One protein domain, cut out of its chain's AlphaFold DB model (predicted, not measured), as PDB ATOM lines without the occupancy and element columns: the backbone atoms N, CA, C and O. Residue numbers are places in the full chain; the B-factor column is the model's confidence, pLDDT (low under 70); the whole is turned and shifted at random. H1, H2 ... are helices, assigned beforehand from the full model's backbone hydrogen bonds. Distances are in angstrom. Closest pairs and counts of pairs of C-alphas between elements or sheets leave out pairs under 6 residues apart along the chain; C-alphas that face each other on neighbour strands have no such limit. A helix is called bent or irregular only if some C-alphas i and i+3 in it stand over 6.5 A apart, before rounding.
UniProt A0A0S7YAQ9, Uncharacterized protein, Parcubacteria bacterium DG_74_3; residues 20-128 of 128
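What this domain is: This is residues 20 to 128 of the 128 residues of an uncharacterized protein of Parcubacteria bacterium DG_74_3 (UniProt A0A0S7YAQ9). Three long helices run up and down, nearly side by side in one flat row, with H2 in the middle. H2 and H3 pack together as a helical hairpin, while H1 runs along the other side of H2 across a gap, and residues 58 to 64 stick out at one end. The printed part has 109 residues with three named helices, in the order H1, H2, H3, and no named strand: the class is all helix. The whole is loose, with a radius of gyration of the C-alphas of 17.8 A and spans of 54 by 27 by 14 A.

Where its parts are: Begin at Asn 20; residues 20 to 30 come before the first named helix. Find C-alpha 31 at (157.578, 181.084, 121.626); from there H1, residues 31 to 59, runs 41.3 A. H2, residues 69 to 92, covers 36.4 A; it is neither bent nor irregular, but only just: C-alphas 88 and 91 are 6.4 A apart. H3, residues 98 to 127, runs 42.9 A to C-alpha 127 at (160.343, 211.388, 158.018).

How they stand to each other: H1 and H2 are close but not clearly touching; their closest C-alphas, of Leu 38 and Met 87, are 7.7 A apart. They run opposite ways at a shallow tilt of 5 degrees. H2 and H3 touch, with the C-alphas of Gly 75 and Gly 112 closest at 3.8 A. This hairpin runs opposite ways at a shallow tilt of 19 degrees. H1 and H3 are apart. In H1 every O i to N i+4 pair is within hydrogen-bond range; in H2 18 of 20 are, and in H3 24 of 26.

The domain as a whole: The two C-alphas farthest apart, of Gly 28 and Thr 128, are 55.5 A apart. The printed part has no cut. The link from H1 to H2 is short, and that from H2 to H3 is tight. The mean pLDDT of the printed part is 76.1; look for values under 70 at residues 20 to 28, 30, 87 to 104 and 128.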
ATOM      1  N   ASN A  20     150.724 186.391 116.404       53.88
ATOM      2  CA  ASN A  20     151.797 185.546 115.885       53.88
ATOM      3  C   ASN A  20     153.072 186.341 115.592       53.88
ATOM      4  O   ASN A  20     154.157 185.770 115.668       53.88
ATOM      5  N   THR A  21     152.952 187.628 115.277       56.28
ATOM      6  CA  THR A  21     154.077 188.548 115.067       56.28
ATOM      7  C   THR A  21     154.604 189.045 116.411       56.28
ATOM      8  O   THR A  21     155.794 188.887 116.661       56.28
ATOM      9  N   LEU A  22     153.702 189.426 117.327       52.53
ATOM     10  CA  LEU A  22     153.993 189.807 118.718       52.53
ATOM     11  C   LEU A  22     154.734 188.711 119.492       52.53
ATOM     12  O   LEU A  22     155.645 188.970 120.270       52.53
ATOM     13  N   MET A  23     154.323 187.458 119.291       52.56
ATOM     14  CA  MET A  23     154.945 186.279 119.907       52.56
ATOM     15  C   MET A  23     156.135 185.743 119.109       52.56
ATOM     16  O   MET A  23     156.692 184.700 119.459       52.56
ATOM     17  N   GLY A  24     156.503 186.438 118.036       50.56
ATOM     18  CA  GLY A  24     157.588 186.096 117.148       50.56
ATOM     19  C   GLY A  24     157.280 184.904 116.238       50.56
ATOM     20  O   GLY A  24     157.566 183.751 116.573       50.56
ATOM     21  N   GLN A  25     156.881 185.180 114.994       47.88
ATOM     22  CA  GLN A  25     157.081 184.236 113.892       47.88
ATOM     23  C   GLN A  25     158.550 183.752 113.745       47.88
ATOM     24  O   GLN A  25     158.712 182.612 113.300       47.88
ATOM     25  N   PRO A  26     159.621 184.485 114.157       56.62
ATOM     26  CA  PRO A  26     160.984 183.957 114.090       56.62
ATOM     27  C   PRO A  26     161.323 182.925 115.180       56.62
ATOM     28  O   PRO A  26     162.297 182.192 115.023       56.62
ATOM     29  N   LEU A  27     160.559 182.832 116.280       54.88
ATOM     30  CA  LEU A  27     160.906 181.963 117.419       54.88
ATOM     31  C   LEU A  27     160.501 180.493 117.229       54.88
ATOM     32  O   LEU A  27     160.970 179.620 117.963       54.88
ATOM     33  N   GLY A  28     159.619 180.184 116.275       69.12
ATOM     34  CA  GLY A  28     159.153 178.816 116.045       69.12
ATOM     35  C   GLY A  28     158.549 178.190 117.311       69.12
ATOM     36  O   GLY A  28     157.523 178.648 117.810       69.12
ATOM     37  N   TRP A  29     159.173 177.132 117.839       73.25
ATOM     38  CA  TRP A  29     158.729 176.457 119.067       73.25
ATOM     39  C   TRP A  29     159.144 177.189 120.359       73.25
ATOM     40  O   TRP A  29     158.474 177.041 121.381       73.25
ATOM     41  N   LEU A  30     160.185 178.034 120.316       68.69
ATOM     42  CA  LEU A  30     160.681 178.792 121.477       68.69
ATOM     43  C   LEU A  30     159.667 179.814 122.008       68.69
ATOM     44  O   LEU A  30     159.750 180.205 123.169       68.69
ATOM     45  N   LYS A  31     158.661 180.185 121.205       71.19
ATOM     46  CA  LYS A  31     157.578 181.084 121.626       71.19
ATOM     47  C   LYS A  31     156.825 180.582 122.862       71.19
ATOM     48  O   LYS A  31     156.343 181.391 123.643       71.19
ATOM     49  N   TRP A  32     156.740 179.264 123.064       74.81
ATOM     50  CA  TRP A  32     156.017 178.675 124.194       74.81
ATOM     51  C   TRP A  32     156.777 178.811 125.522       74.81
ATOM     52  O   TRP A  32     156.194 179.350 126.462       74.81
ATOM     53  N   PRO A  33     158.066 178.415 125.627       79.12
ATOM     54  CA  PRO A  33     158.901 178.770 126.775       79.12
ATOM     55  C   PRO A  33     158.925 180.272 127.067       79.12
ATOM     56  O   PRO A  33     158.811 180.666 128.225       79.12
ATOM     57  N   THR A  34     159.014 181.113 126.033       71.88
ATOM     58  CA  THR A  34     158.998 182.573 126.190       71.88
ATOM     59  C   THR A  34     157.670 183.075 126.751       71.88
ATOM     60  O   THR A  34     157.667 183.855 127.701       71.88
ATOM     61  N   LEU A  35     156.538 182.593 126.227       76.56
ATOM     62  CA  LEU A  35     155.210 182.922 126.747       76.56
ATOM     63  C   LEU A  35     155.075 182.510 128.215       76.56
ATOM     64  O   LEU A  35     154.580 183.282 129.032       76.56
ATOM     65  N   LEU A  36     155.549 181.312 128.567       82.56
ATOM     66  CA  LEU A  36     155.557 180.838 129.950       82.56
ATOM     67  C   LEU A  36     156.433 181.722 130.847       82.56
ATOM     68  O   LEU A  36     156.014 182.053 131.955       82.56
ATOM     69  N   GLY A  37     157.602 182.147 130.364       81.31
ATOM     70  CA  GLY A  37     158.474 183.093 131.060       81.31
ATOM     71  C   GLY A  37     157.804 184.448 131.290       81.31
ATOM     72  O   GLY A  37     157.847 184.967 132.403       81.31
ATOM     73  N   LEU A  38     157.113 184.981 130.280       76.94
ATOM     74  CA  LEU A  38     156.359 186.233 130.378       76.94
ATOM     75  C   LEU A  38     155.210 186.119 131.393       76.94
ATOM     76  O   LEU A  38     155.047 186.989 132.249       76.94
ATOM     77  N   ILE A  39     154.446 185.023 131.349       81.88
ATOM     78  CA  ILE A  39     153.380 184.744 132.321       81.88
ATOM     79  C   ILE A  39     153.966 184.647 133.732       81.88
ATOM     80  O   ILE A  39     153.435 185.251 134.664       81.88
ATOM     81  N   PHE A  40     155.074 183.924 133.900       85.75
ATOM     82  CA  PHE A  40     155.741 183.785 135.190       85.75
ATOM     83  C   PHE A  40     156.246 185.130 135.724       85.75
ATOM     84  O   PHE A  40     156.060 185.423 136.908       85.75
ATOM     85  N   ALA A  41     156.832 185.971 134.868       79.00
ATOM     86  CA  ALA A  41     157.276 187.314 135.226       79.00
ATOM     87  C   ALA A  41     156.093 188.199 135.649       79.00
ATOM     88  O   ALA A  41     156.142 188.825 136.710       79.00
ATOM     89  N   ALA A  42     154.993 188.181 134.889       78.88
ATOM     90  CA  ALA A  42     153.779 188.924 135.213       78.88
ATOM     91  C   ALA A  42     153.176 188.485 136.561       78.88
ATOM     92  O   ALA A  42     152.860 189.325 137.407       78.88
ATOM     93  N   VAL A  43     153.069 187.175 136.806       84.81
ATOM     94  CA  VAL A  43     152.591 186.624 138.087       84.81
ATOM     95  C   VAL A  43     153.527 187.008 139.235       84.81
ATOM     96  O   VAL A  43     153.060 187.485 140.271       84.81
ATOM     97  N   SER A  44     154.841 186.857 139.052       85.00
ATOM     98  CA  SER A  44     155.842 187.239 140.056       85.00
ATOM     99  C   SER A  44     155.735 188.720 140.418       85.00
ATOM    100  O   SER A  44     155.787 189.071 141.597       85.00
ATOM    101  N   PHE A  45     155.504 189.583 139.425       81.19
ATOM    102  CA  PHE A  45     155.313 191.013 139.641       81.19
ATOM    103  C   PHE A  45     154.051 191.309 140.465       81.19
ATOM    104  O   PHE A  45     154.107 192.079 141.426       81.19
ATOM    105  N   VAL A  46     152.922 190.661 140.151       81.44
ATOM    106  CA  VAL A  46     151.669 190.804 140.920       81.44
ATOM    107  C   VAL A  46     151.861 190.366 142.375       81.44
ATOM    108  O   VAL A  46     151.432 191.070 143.294       81.44
ATOM    109  N   ILE A  47     152.538 189.237 142.595       87.12
ATOM    110  CA  ILE A  47     152.847 188.730 143.938       87.12
ATOM    111  C   ILE A  47     153.739 189.723 144.693       87.12
ATOM    112  O   ILE A  47     153.433 190.080 145.834       87.12
ATOM    113  N   ALA A  48     154.806 190.218 144.063       83.12
ATOM    114  CA  ALA A  48     155.696 191.208 144.662       83.12
ATOM    115  C   ALA A  48     154.939 192.492 145.043       83.12
ATOM    116  O   ALA A  48     155.049 192.960 146.178       83.12
ATOM    117  N   ALA A  49     154.103 193.019 144.143       80.19
ATOM    118  CA  ALA A  49     153.273 194.191 144.405       80.19
ATOM    119  C   ALA A  49     152.317 193.964 145.590       80.19
ATOM    120  O   ALA A  49     152.211 194.821 146.473       80.19
ATOM    121  N   PHE A  50     151.669 192.797 145.661       85.25
ATOM    122  CA  PHE A  50     150.806 192.427 146.785       85.25
ATOM    123  C   PHE A  50     151.567 192.444 148.118       85.25
ATOM    124  O   PHE A  50     151.104 193.063 149.083       85.25
ATOM    125  N   TYR A  51     152.746 191.816 148.178       87.06
ATOM    126  CA  TYR A  51     153.553 191.784 149.399       87.06
ATOM    127  C   TYR A  51     154.103 193.155 149.783       87.06
ATOM    128  O   TYR A  51     154.070 193.492 150.966       87.06
ATOM    129  N   ILE A  52     154.523 193.982 148.823       82.38
ATOM    130  CA  ILE A  52     154.946 195.366 149.086       82.38
ATOM    131  C   ILE A  52     153.797 196.158 149.714       82.38
ATOM    132  O   ILE A  52     153.994 196.834 150.726       82.38
ATOM    133  N   VAL A  53     152.580 196.048 149.171       80.69
ATOM    134  CA  VAL A  53     151.401 196.726 149.729       80.69
ATOM    135  C   VAL A  53     151.097 196.224 151.140       80.69
ATOM    136  O   VAL A  53     150.911 197.042 152.044       80.69
ATOM    137  N   LYS A  54     151.084 194.905 151.364       84.50
ATOM    138  CA  LYS A  54     150.838 194.316 152.692       84.50
ATOM    139  C   LYS A  54     151.895 194.723 153.714       84.50
ATOM    140  O   LYS A  54     151.541 195.120 154.824       84.50
ATOM    141  N   TYR A  55     153.169 194.669 153.333       83.81
ATOM    142  CA  TYR A  55     154.284 195.093 154.171       83.81
ATOM    143  C   TYR A  55     154.159 196.572 154.535       83.81
ATOM    144  O   TYR A  55     154.221 196.925 155.708       83.81
ATOM    145  N   THR A  56     153.875 197.428 153.551       78.12
ATOM    146  CA  THR A  56     153.667 198.865 153.767       78.12
ATOM    147  C   THR A  56     152.508 199.118 154.735       78.12
ATOM    148  O   THR A  56     152.648 199.879 155.690       78.12
ATOM    149  N   GLN A  57     151.361 198.460 154.532       77.38
ATOM    150  CA  GLN A  57     150.204 198.580 155.427       77.38
ATOM    151  C   GLN A  57     150.534 198.142 156.861       77.38
ATOM    152  O   GLN A  57     150.079 198.777 157.812       77.38
ATOM    153  N   GLY A  58     151.328 197.079 157.020       83.31
ATOM    154  CA  GLY A  58     151.798 196.603 158.319       83.31
ATOM    155  C   GLY A  58     152.781 197.568 158.986       83.31
ATOM    156  O   GLY A  58     152.608 197.901 160.154       83.31
ATOM    157  N   PHE A  59     153.768 198.063 158.239       81.50
ATOM    158  CA  PHE A  59     154.782 198.997 158.731       81.50
ATOM    159  C   PHE A  59     154.167 200.313 159.227       81.50
ATOM    160  O   PHE A  59     154.533 200.822 160.286       81.50
ATOM    161  N   TYR A  60     153.180 200.839 158.499       78.44
ATOM    162  CA  TYR A  60     152.458 202.053 158.883       78.44
ATOM    163  C   TYR A  60     151.224 201.780 159.753       78.44
ATOM    164  O   TYR A  60     150.399 202.675 159.925       78.44
ATOM    165  N   ARG A  61     151.048 200.582 160.324       78.25
ATOM    166  CA  ARG A  61     149.867 200.277 161.146       78.25
ATOM    167  C   ARG A  61     149.815 201.218 162.359       78.25
ATOM    168  O   ARG A  61     150.673 201.171 163.232       78.25
ATOM    169  N   GLY A  62     148.813 202.101 162.384       72.62
ATOM    170  CA  GLY A  62     148.655 203.157 163.398       72.62
ATOM    171  C   GLY A  62     149.339 204.492 163.070       72.62
ATOM    172  O   GLY A  62     149.194 205.449 163.824       72.62
ATOM    173  N   ARG A  63     150.046 204.593 161.938       77.56
ATOM    174  CA  ARG A  63     150.678 205.820 161.430       77.56
ATOM    175  C   ARG A  63     150.008 206.253 160.127       77.56
ATOM    176  O   ARG A  63     149.435 205.451 159.392       77.56
ATOM    177  N   ARG A  64     150.080 207.544 159.812       75.81
ATOM    178  CA  ARG A  64     149.595 208.051 158.525       75.81
ATOM    179  C   ARG A  64     150.585 207.638 157.436       75.81
ATOM    180  O   ARG A  64     151.761 207.958 157.546       75.81
ATOM    181  N   ILE A  65     150.114 206.943 156.398       77.75
ATOM    182  CA  ILE A  65     150.949 206.626 155.232       77.75
ATOM    183  C   ILE A  65     151.323 207.949 154.541       77.75
ATOM    184  O   ILE A  65     150.407 208.702 154.176       77.75
ATOM    185  N   PRO A  66     152.624 208.230 154.351       79.31
ATOM    186  CA  PRO A  66     153.113 209.405 153.639       79.31
ATOM    187  C   PRO A  66     152.444 209.539 152.275       79.31
ATOM    188  O   PRO A  66     152.316 208.563 151.526       79.31
ATOM    189  N   ARG A  67     151.992 210.746 151.922       80.25
ATOM    190  CA  ARG A  67     151.360 210.957 150.602       80.25
ATOM    191  C   ARG A  67     152.377 210.731 149.481       80.25
ATOM    192  O   ARG A  67     151.990 210.248 148.416       80.25
ATOM    193  N   SER A  68     153.651 211.002 149.760       85.44
ATOM    194  CA  SER A  68     154.818 210.701 148.925       85.44
ATOM    195  C   SER A  68     154.931 209.230 148.507       85.44
ATOM    196  O   SER A  68     155.326 208.956 147.374       85.44
ATOM    197  N   TRP A  69     154.466 208.279 149.328       83.12
ATOM    198  CA  TRP A  69     154.455 206.850 148.974       83.12
ATOM    199  C   TRP A  69     153.656 206.558 147.695       83.12
ATOM    200  O   TRP A  69     153.981 205.656 146.924       83.12
ATOM    201  N   LYS A  70     152.630 207.370 147.406       84.38
ATOM    202  CA  LYS A  70     151.846 207.240 146.170       84.38
ATOM    203  C   LYS A  70     152.672 207.541 144.920       84.38
ATOM    204  O   LYS A  70     152.375 206.970 143.876       84.38
ATOM    205  N   PHE A  71     153.678 208.414 145.004       88.50
ATOM    206  CA  PHE A  71     154.572 208.699 143.878       88.50
ATOM    207  C   PHE A  71     155.472 207.503 143.587       88.50
ATOM    208  O   PHE A  71     155.567 207.099 142.433       88.50
ATOM    209  N   ILE A  72     156.011 206.865 144.630       87.12
ATOM    210  CA  ILE A  72     156.808 205.636 144.500       87.12
ATOM    211  C   ILE A  72     155.972 204.533 143.847       87.12
ATOM    212  O   ILE A  72     156.384 203.971 142.839       87.12
ATOM    213  N   LEU A  73     154.761 204.274 144.354       85.56
ATOM    214  CA  LEU A  73     153.883 203.244 143.786       85.56
ATOM    215  C   LEU A  73     153.508 203.522 142.324       85.56
ATOM    216  O   LEU A  73     153.510 202.604 141.507       85.56
ATOM    217  N   ARG A  74     153.206 204.779 141.975       87.31
ATOM    218  CA  ARG A  74     152.919 205.172 140.586       87.31
ATOM    219  C   ARG A  74     154.142 205.012 139.689       87.31
ATOM    220  O   ARG A  74     153.997 204.537 138.570       87.31
ATOM    221  N   GLY A  75     155.324 205.382 140.173       89.06
ATOM    222  CA  GLY A  75     156.563 205.244 139.418       89.06
ATOM    223  C   GLY A  75     156.928 203.784 139.157       89.06
ATOM    224  O   GLY A  75     157.206 203.427 138.015       89.06
ATOM    225  N   VAL A  76     156.808 202.919 140.170       86.50
ATOM    226  CA  VAL A  76     156.979 201.461 140.019       86.50
ATOM    227  C   VAL A  76     155.974 200.892 139.019       86.50
ATOM    228  O   VAL A  76     156.355 200.119 138.147       86.50
ATOM    229  N   PHE A  77     154.706 201.304 139.094       85.62
ATOM    230  CA  PHE A  77     153.673 200.850 138.162       85.62
ATOM    231  C   PHE A  77     153.966 201.245 136.706       85.62
ATOM    232  O   PHE A  77     153.864 200.408 135.816       85.62
ATOM    233  N   ILE A  78     154.360 202.498 136.459       85.94
ATOM    234  CA  ILE A  78     154.689 202.978 135.106       85.94
ATOM    235  C   ILE A  78     155.936 202.271 134.564       85.94
ATOM    236  O   ILE A  78     155.935 201.850 133.410       85.94
ATOM    237  N   THR A  79     156.961 202.095 135.401       85.31
ATOM    238  CA  THR A  79     158.179 201.363 135.019       85.31
ATOM    239  C   THR A  79     157.841 199.919 134.658       85.31
ATOM    240  O   THR A  79     158.284 199.423 133.637       85.31
ATOM    241  N   ALA A  80     156.964 199.260 135.418       81.06
ATOM    242  CA  ALA A  80     156.553 197.890 135.125       81.06
ATOM    243  C   ALA A  80     155.791 197.742 133.800       81.06
ATOM    244  O   ALA A  80     155.982 196.756 133.098       81.06
ATOM    245  N   ILE A  81     154.947 198.714 133.436       80.81
ATOM    246  CA  ILE A  81     154.312 198.733 132.108       80.81
ATOM    247  C   ILE A  81     155.380 198.828 131.013       80.81
ATOM    248  O   ILE A  81     155.269 198.147 129.997       80.81
ATOM    249  N   ALA A  82     156.402 199.656 131.230       82.75
ATOM    250  CA  ALA A  82     157.510 199.828 130.301       82.75
ATOM    251  C   ALA A  82     158.313 198.530 130.129       82.75
ATOM    252  O   ALA A  82     158.506 198.085 129.006       82.75
ATOM    253  N   GLU A  83     158.673 197.877 131.233       77.12
ATOM    254  CA  GLU A  83     159.387 196.593 131.251       77.12
ATOM    255  C   GLU A  83     158.587 195.481 130.552       77.12
ATOM    256  O   GLU A  83     159.126 194.723 129.749       77.12
ATOM    257  N   ILE A  84     157.268 195.410 130.782       74.62
ATOM    258  CA  ILE A  84     156.394 194.467 130.065       74.62
ATOM    259  C   ILE A  84     156.383 194.785 128.563       74.62
ATOM    260  O   ILE A  84     156.459 193.872 127.743       74.62
ATOM    261  N   GLY A  85     156.302 196.064 128.191       72.12
ATOM    262  CA  GLY A  85     156.356 196.494 126.795       72.12
ATOM    263  C   GLY A  85     157.689 196.158 126.118       72.12
ATOM    264  O   GLY A  85     157.698 195.696 124.978       72.12
ATOM    265  N   GLU A  86     158.805 196.318 126.827       71.06
ATOM    266  CA  GLU A  86     160.146 195.983 126.343       71.06
ATOM    267  C   GLU A  86     160.329 194.473 126.167       71.06
ATOM    268  O   GLU A  86     160.821 194.019 125.130       71.06
ATOM    269  N   MET A  87     159.831 193.682 127.122       68.19
ATOM    270  CA  MET A  87     159.806 192.225 127.010       68.19
ATOM    271  C   MET A  87     159.020 191.749 125.789       68.19
ATOM    272  O   MET A  87     159.414 190.768 125.169       68.19
ATOM    273  N   LEU A  88     157.928 192.421 125.420       64.44
ATOM    274  CA  LEU A  88     157.171 192.085 124.210       64.44
ATOM    275  C   LEU A  88     157.902 192.528 122.934       64.44
ATOM    276  O   LEU A  88     157.782 191.881 121.897       64.44
ATOM    277  N   GLY A  89     158.695 193.593 123.017       59.22
ATOM    278  CA  GLY A  89     159.384 194.181 121.878       59.22
ATOM    279  C   GLY A  89     160.639 193.472 121.392       59.22
ATOM    280  O   GLY A  89     160.957 193.516 120.201       59.22
ATOM    281  N   PHE A  90     161.353 192.806 122.299       55.59
ATOM    282  CA  PHE A  90     162.625 192.142 121.998       55.59
ATOM    283  C   PHE A  90     162.499 190.968 121.011       55.59
ATOM    284  O   PHE A  90     163.493 190.558 120.410       55.59
ATOM    285  N   TYR A  91     161.295 190.423 120.819       54.28
ATOM    286  CA  TYR A  91     161.082 189.185 120.064       54.28
ATOM    287  C   TYR A  91     160.730 189.377 118.582       54.28
ATOM    288  O   TYR A  91     160.618 188.393 117.849       54.28
ATOM    289  N   GLU A  92     160.619 190.621 118.115       52.50
ATOM    290  CA  GLU A  92     160.240 190.942 116.732       52.50
ATOM    291  C   GLU A  92     161.440 191.247 115.807       52.50
ATOM    292  O   GLU A  92     161.247 191.746 114.703       52.50
ATOM    293  N   TRP A  93     162.692 190.960 116.199       47.38
ATOM    294  CA  TRP A  93     163.857 191.306 115.365       47.38
ATOM    295  C   TRP A  93     163.938 190.497 114.047       47.38
ATOM    296  O   TRP A  93     163.906 189.263 114.093       47.38
ATOM    297  N   PRO A  94     164.166 191.144 112.881       54.31
ATOM    298  CA  PRO A  94     164.266 192.593 112.675       54.31
ATOM    299  C   PRO A  94     162.887 193.269 112.661       54.31
ATOM    300  O   PRO A  94     162.055 192.964 111.807       54.31
ATOM    301  N   ASN A  95     162.685 194.226 113.576       59.12
ATOM    302  CA  ASN A  95     161.421 194.943 113.725       59.12
ATOM    303  C   ASN A  95     161.511 196.328 113.057       59.12
ATOM    304  O   ASN A  95     162.254 197.185 113.557       59.12
ATOM    305  N   PRO A  96     160.802 196.578 111.940       50.22
ATOM    306  CA  PRO A  96     160.646 197.922 111.394       50.22
ATOM    307  C   PRO A  96     159.794 198.756 112.367       50.22
ATOM    308  O   PRO A  96     158.571 198.759 112.299       50.22
ATOM    309  N   GLY A  97     160.461 199.425 113.307       57.03
ATOM    310  CA  GLY A  97     159.831 200.110 114.441       57.03
ATOM    311  C   GLY A  97     160.638 200.043 115.741       57.03
ATOM    312  O   GLY A  97     160.245 200.640 116.739       57.03
ATOM    313  N   LEU A  98     161.766 199.317 115.770       59.19
ATOM    314  CA  LEU A  98     162.548 199.112 116.994       59.19
ATOM    315  C   LEU A  98     163.064 200.417 117.617       59.19
ATOM    316  O   LEU A  98     163.134 200.526 118.840       59.19
ATOM    317  N   ILE A  99     163.433 201.405 116.802       60.28
ATOM    318  CA  ILE A  99     163.919 202.698 117.299       60.28
ATOM    319  C   ILE A  99     162.757 203.478 117.918       60.28
ATOM    320  O   ILE A  99     162.874 203.982 119.033       60.28
ATOM    321  N   GLU A 100     161.622 203.529 117.228       60.03
ATOM    322  CA  GLU A 100     160.399 204.193 117.666       60.03
ATOM    323  C   GLU A 100     159.869 203.567 118.952       60.03
ATOM    324  O   GLU A 100     159.511 204.288 119.879       60.03
ATOM    325  N   MET A 101     159.879 202.241 119.046       61.88
ATOM    326  CA  MET A 101     159.395 201.508 120.208       61.88
ATOM    327  C   MET A 101     160.331 201.666 121.409       61.88
ATOM    328  O   MET A 101     159.851 201.929 122.506       61.88
ATOM    329  N   ASN A 102     161.653 201.628 121.209       63.41
ATOM    330  CA  ASN A 102     162.608 201.962 122.272       63.41
ATOM    331  C   ASN A 102     162.434 203.409 122.754       63.41
ATOM    332  O   ASN A 102     162.389 203.650 123.957       63.41
ATOM    333  N   LEU A 103     162.256 204.378 121.848       64.88
ATOM    334  CA  LEU A 103     161.958 205.766 122.224       64.88
ATOM    335  C   LEU A 103     160.639 205.879 123.000       64.88
ATOM    336  O   LEU A 103     160.571 206.602 123.996       64.88
ATOM    337  N   LEU A 104     159.609 205.138 122.590       68.38
ATOM    338  CA  LEU A 104     158.304 205.135 123.250       68.38
ATOM    339  C   LEU A 104     158.349 204.473 124.634       68.38
ATOM    340  O   LEU A 104     157.588 204.881 125.506       68.38
ATOM    341  N   LEU A 105     159.254 203.514 124.851       72.69
ATOM    342  CA  LEU A 105     159.495 202.840 126.134       72.69
ATOM    343  C   LEU A 105     160.419 203.640 127.067       72.69
ATOM    344  O   LEU A 105     160.266 203.563 128.289       72.69
ATOM    345  N   ILE A 106     161.319 204.468 126.529       78.25
ATOM    346  CA  ILE A 106     162.174 205.370 127.320       78.25
ATOM    347  C   ILE A 106     161.333 206.381 128.110       78.25
ATOM    348  O   ILE A 106     161.652 206.673 129.263       78.25
ATOM    349  N   PHE A 107     160.244 206.905 127.537       80.81
ATOM    350  CA  PHE A 107     159.402 207.888 128.228       80.81
ATOM    351  C   PHE A 107     158.765 207.330 129.516       80.81
ATOM    352  O   PHE A 107     158.947 207.948 130.568       80.81
ATOM    353  N   PRO A 108     158.073 206.173 129.506       84.25
ATOM    354  CA  PRO A 108     157.620 205.498 130.716       84.25
ATOM    355  C   PRO A 108     158.737 205.225 131.728       84.25
ATOM    356  O   PRO A 108     158.540 205.516 132.906       84.25
ATOM    357  N   HIS A 109     159.912 204.747 131.303       84.50
ATOM    358  CA  HIS A 109     161.043 204.513 132.212       84.50
ATOM    359  C   HIS A 109     161.518 205.807 132.886       84.50
ATOM    360  O   HIS A 109     161.682 205.855 134.106       84.50
ATOM    361  N   ALA A 110     161.676 206.886 132.115       89.00
ATOM    362  CA  ALA A 110     162.081 208.186 132.637       89.00
ATOM    363  C   ALA A 110     161.034 208.760 133.606       89.00
ATOM    364  O   ALA A 110     161.376 209.200 134.704       89.00
ATOM    365  N   ILE A 111     159.748 208.707 133.241       91.81
ATOM    366  CA  ILE A 111     158.643 209.156 134.102       91.81
ATOM    367  C   ILE A 111     158.593 208.317 135.384       91.81
ATOM    368  O   ILE A 111     158.476 208.868 136.482       91.81
ATOM    369  N   GLY A 112     158.708 206.997 135.254       90.06
ATOM    370  CA  GLY A 112     158.731 206.052 136.363       90.06
ATOM    371  C   GLY A 112     159.865 206.347 137.342       90.06
ATOM    372  O   GLY A 112     159.615 206.534 138.536       90.06
ATOM    373  N   GLY A 113     161.088 206.497 136.829       89.56
ATOM    374  CA  GLY A 113     162.273 206.848 137.609       89.56
ATOM    375  C   GLY A 113     162.148 208.198 138.319       89.56
ATOM    376  O   GLY A 113     162.428 208.289 139.516       89.56
ATOM    377  N   VAL A 114     161.651 209.232 137.632       95.06
ATOM    378  CA  VAL A 114     161.410 210.556 138.238       95.06
ATOM    379  C   VAL A 114     160.390 210.469 139.374       95.06
ATOM    380  O   VAL A 114     160.607 211.048 140.439       95.06
ATOM    381  N   LEU A 115     159.295 209.726 139.197       92.81
ATOM    382  CA  LEU A 115     158.277 209.554 140.236       92.81
ATOM    383  C   LEU A 115     158.807 208.795 141.456       92.81
ATOM    384  O   LEU A 115     158.487 209.170 142.586       92.81
ATOM    385  N   ILE A 116     159.632 207.766 141.245       91.31
ATOM    386  CA  ILE A 116     160.299 207.047 142.336       91.31
ATOM    387  C   ILE A 116     161.256 207.989 143.073       91.31
ATOM    388  O   ILE A 116     161.181 208.083 144.297       91.31
ATOM    389  N   GLY A 117     162.099 208.732 142.348       90.06
ATOM    390  CA  GLY A 117     163.062 209.670 142.931       90.06
ATOM    391  C   GLY A 117     162.397 210.795 143.729       90.06
ATOM    392  O   GLY A 117     162.750 211.028 144.885       90.06
ATOM    393  N   LEU A 118     161.377 211.445 143.159       91.94
ATOM    394  CA  LEU A 118     160.586 212.464 143.858       91.94
ATOM    395  C   LEU A 118     159.860 211.879 145.070       91.94
ATOM    396  O   LEU A 118     159.845 212.487 146.138       91.94
ATOM    397  N   GLY A 119     159.277 210.689 144.921       89.75
ATOM    398  CA  GLY A 119     158.619 209.988 146.013       89.75
ATOM    399  C   GLY A 119     159.574 209.687 147.167       89.75
ATOM    400  O   GLY A 119     159.226 209.955 148.313       89.75
ATOM    401  N   ALA A 120     160.784 209.211 146.874       88.06
ATOM    402  CA  ALA A 120     161.821 208.953 147.870       88.06
ATOM    403  C   ALA A 120     162.310 210.245 148.549       88.06
ATOM    404  O   ALA A 120     162.439 210.281 149.771       88.06
ATOM    405  N   TYR A 121     162.519 211.320 147.783       90.25
ATOM    406  CA  TYR A 121     162.919 212.622 148.321       90.25
ATOM    407  C   TYR A 121     161.867 213.207 149.274       90.25
ATOM    408  O   TYR A 121     162.193 213.618 150.388       90.25
ATOM    409  N   TYR A 122     160.594 213.217 148.869       89.12
ATOM    410  CA  TYR A 122     159.517 213.706 149.730       89.12
ATOM    411  C   TYR A 122     159.290 212.799 150.935       89.12
ATOM    412  O   TYR A 122     159.038 213.303 152.023       89.12
ATOM    413  N   LEU A 123     159.433 211.482 150.770       85.31
ATOM    414  CA  LEU A 123     159.357 210.545 151.884       85.31
ATOM    415  C   LEU A 123     160.447 210.831 152.921       85.31
ATOM    416  O   LEU A 123     160.147 210.870 154.108       85.31
ATOM    417  N   TYR A 124     161.684 211.083 152.481       82.81
ATOM    418  CA  TYR A 124     162.774 211.490 153.367       82.81
ATOM    419  C   TYR A 124     162.411 212.766 154.135       82.81
ATOM    420  O   TYR A 124     162.431 212.756 155.359       82.81
ATOM    421  N   LYS A 125     161.963 213.816 153.433       85.25
ATOM    422  CA  LYS A 125     161.531 215.089 154.042       85.25
ATOM    423  C   LYS A 125     160.311 214.979 154.966       85.25
ATOM    424  O   LYS A 125     160.121 215.849 155.802       85.25
ATOM    425  N   GLU A 126     159.454 213.978 154.785       80.06
ATOM    426  CA  GLU A 126     158.314 213.718 155.676       80.06
ATOM    427  C   GLU A 126     158.727 212.950 156.945       80.06
ATOM    428  O   GLU A 126     157.991 212.972 157.932       80.06
ATOM    429  N   VAL A 127     159.866 212.246 156.919       73.50
ATOM    430  CA  VAL A 127     160.343 211.388 158.018       73.50
ATOM    431  C   VAL A 127     161.454 212.050 158.847       73.50
ATOM    432  O   VAL A 127     161.561 211.738 160.033       73.50
ATOM    433  N   THR A 128     162.258 212.940 158.254       69.50
ATOM    434  CA  THR A 128     163.280 213.766 158.934       69.50
ATOM    435  C   THR A 128     162.781 215.172 159.207       69.50
ATOM    436  O   THR A 128     162.965 215.645 160.346       69.50
TER     437      THR A 128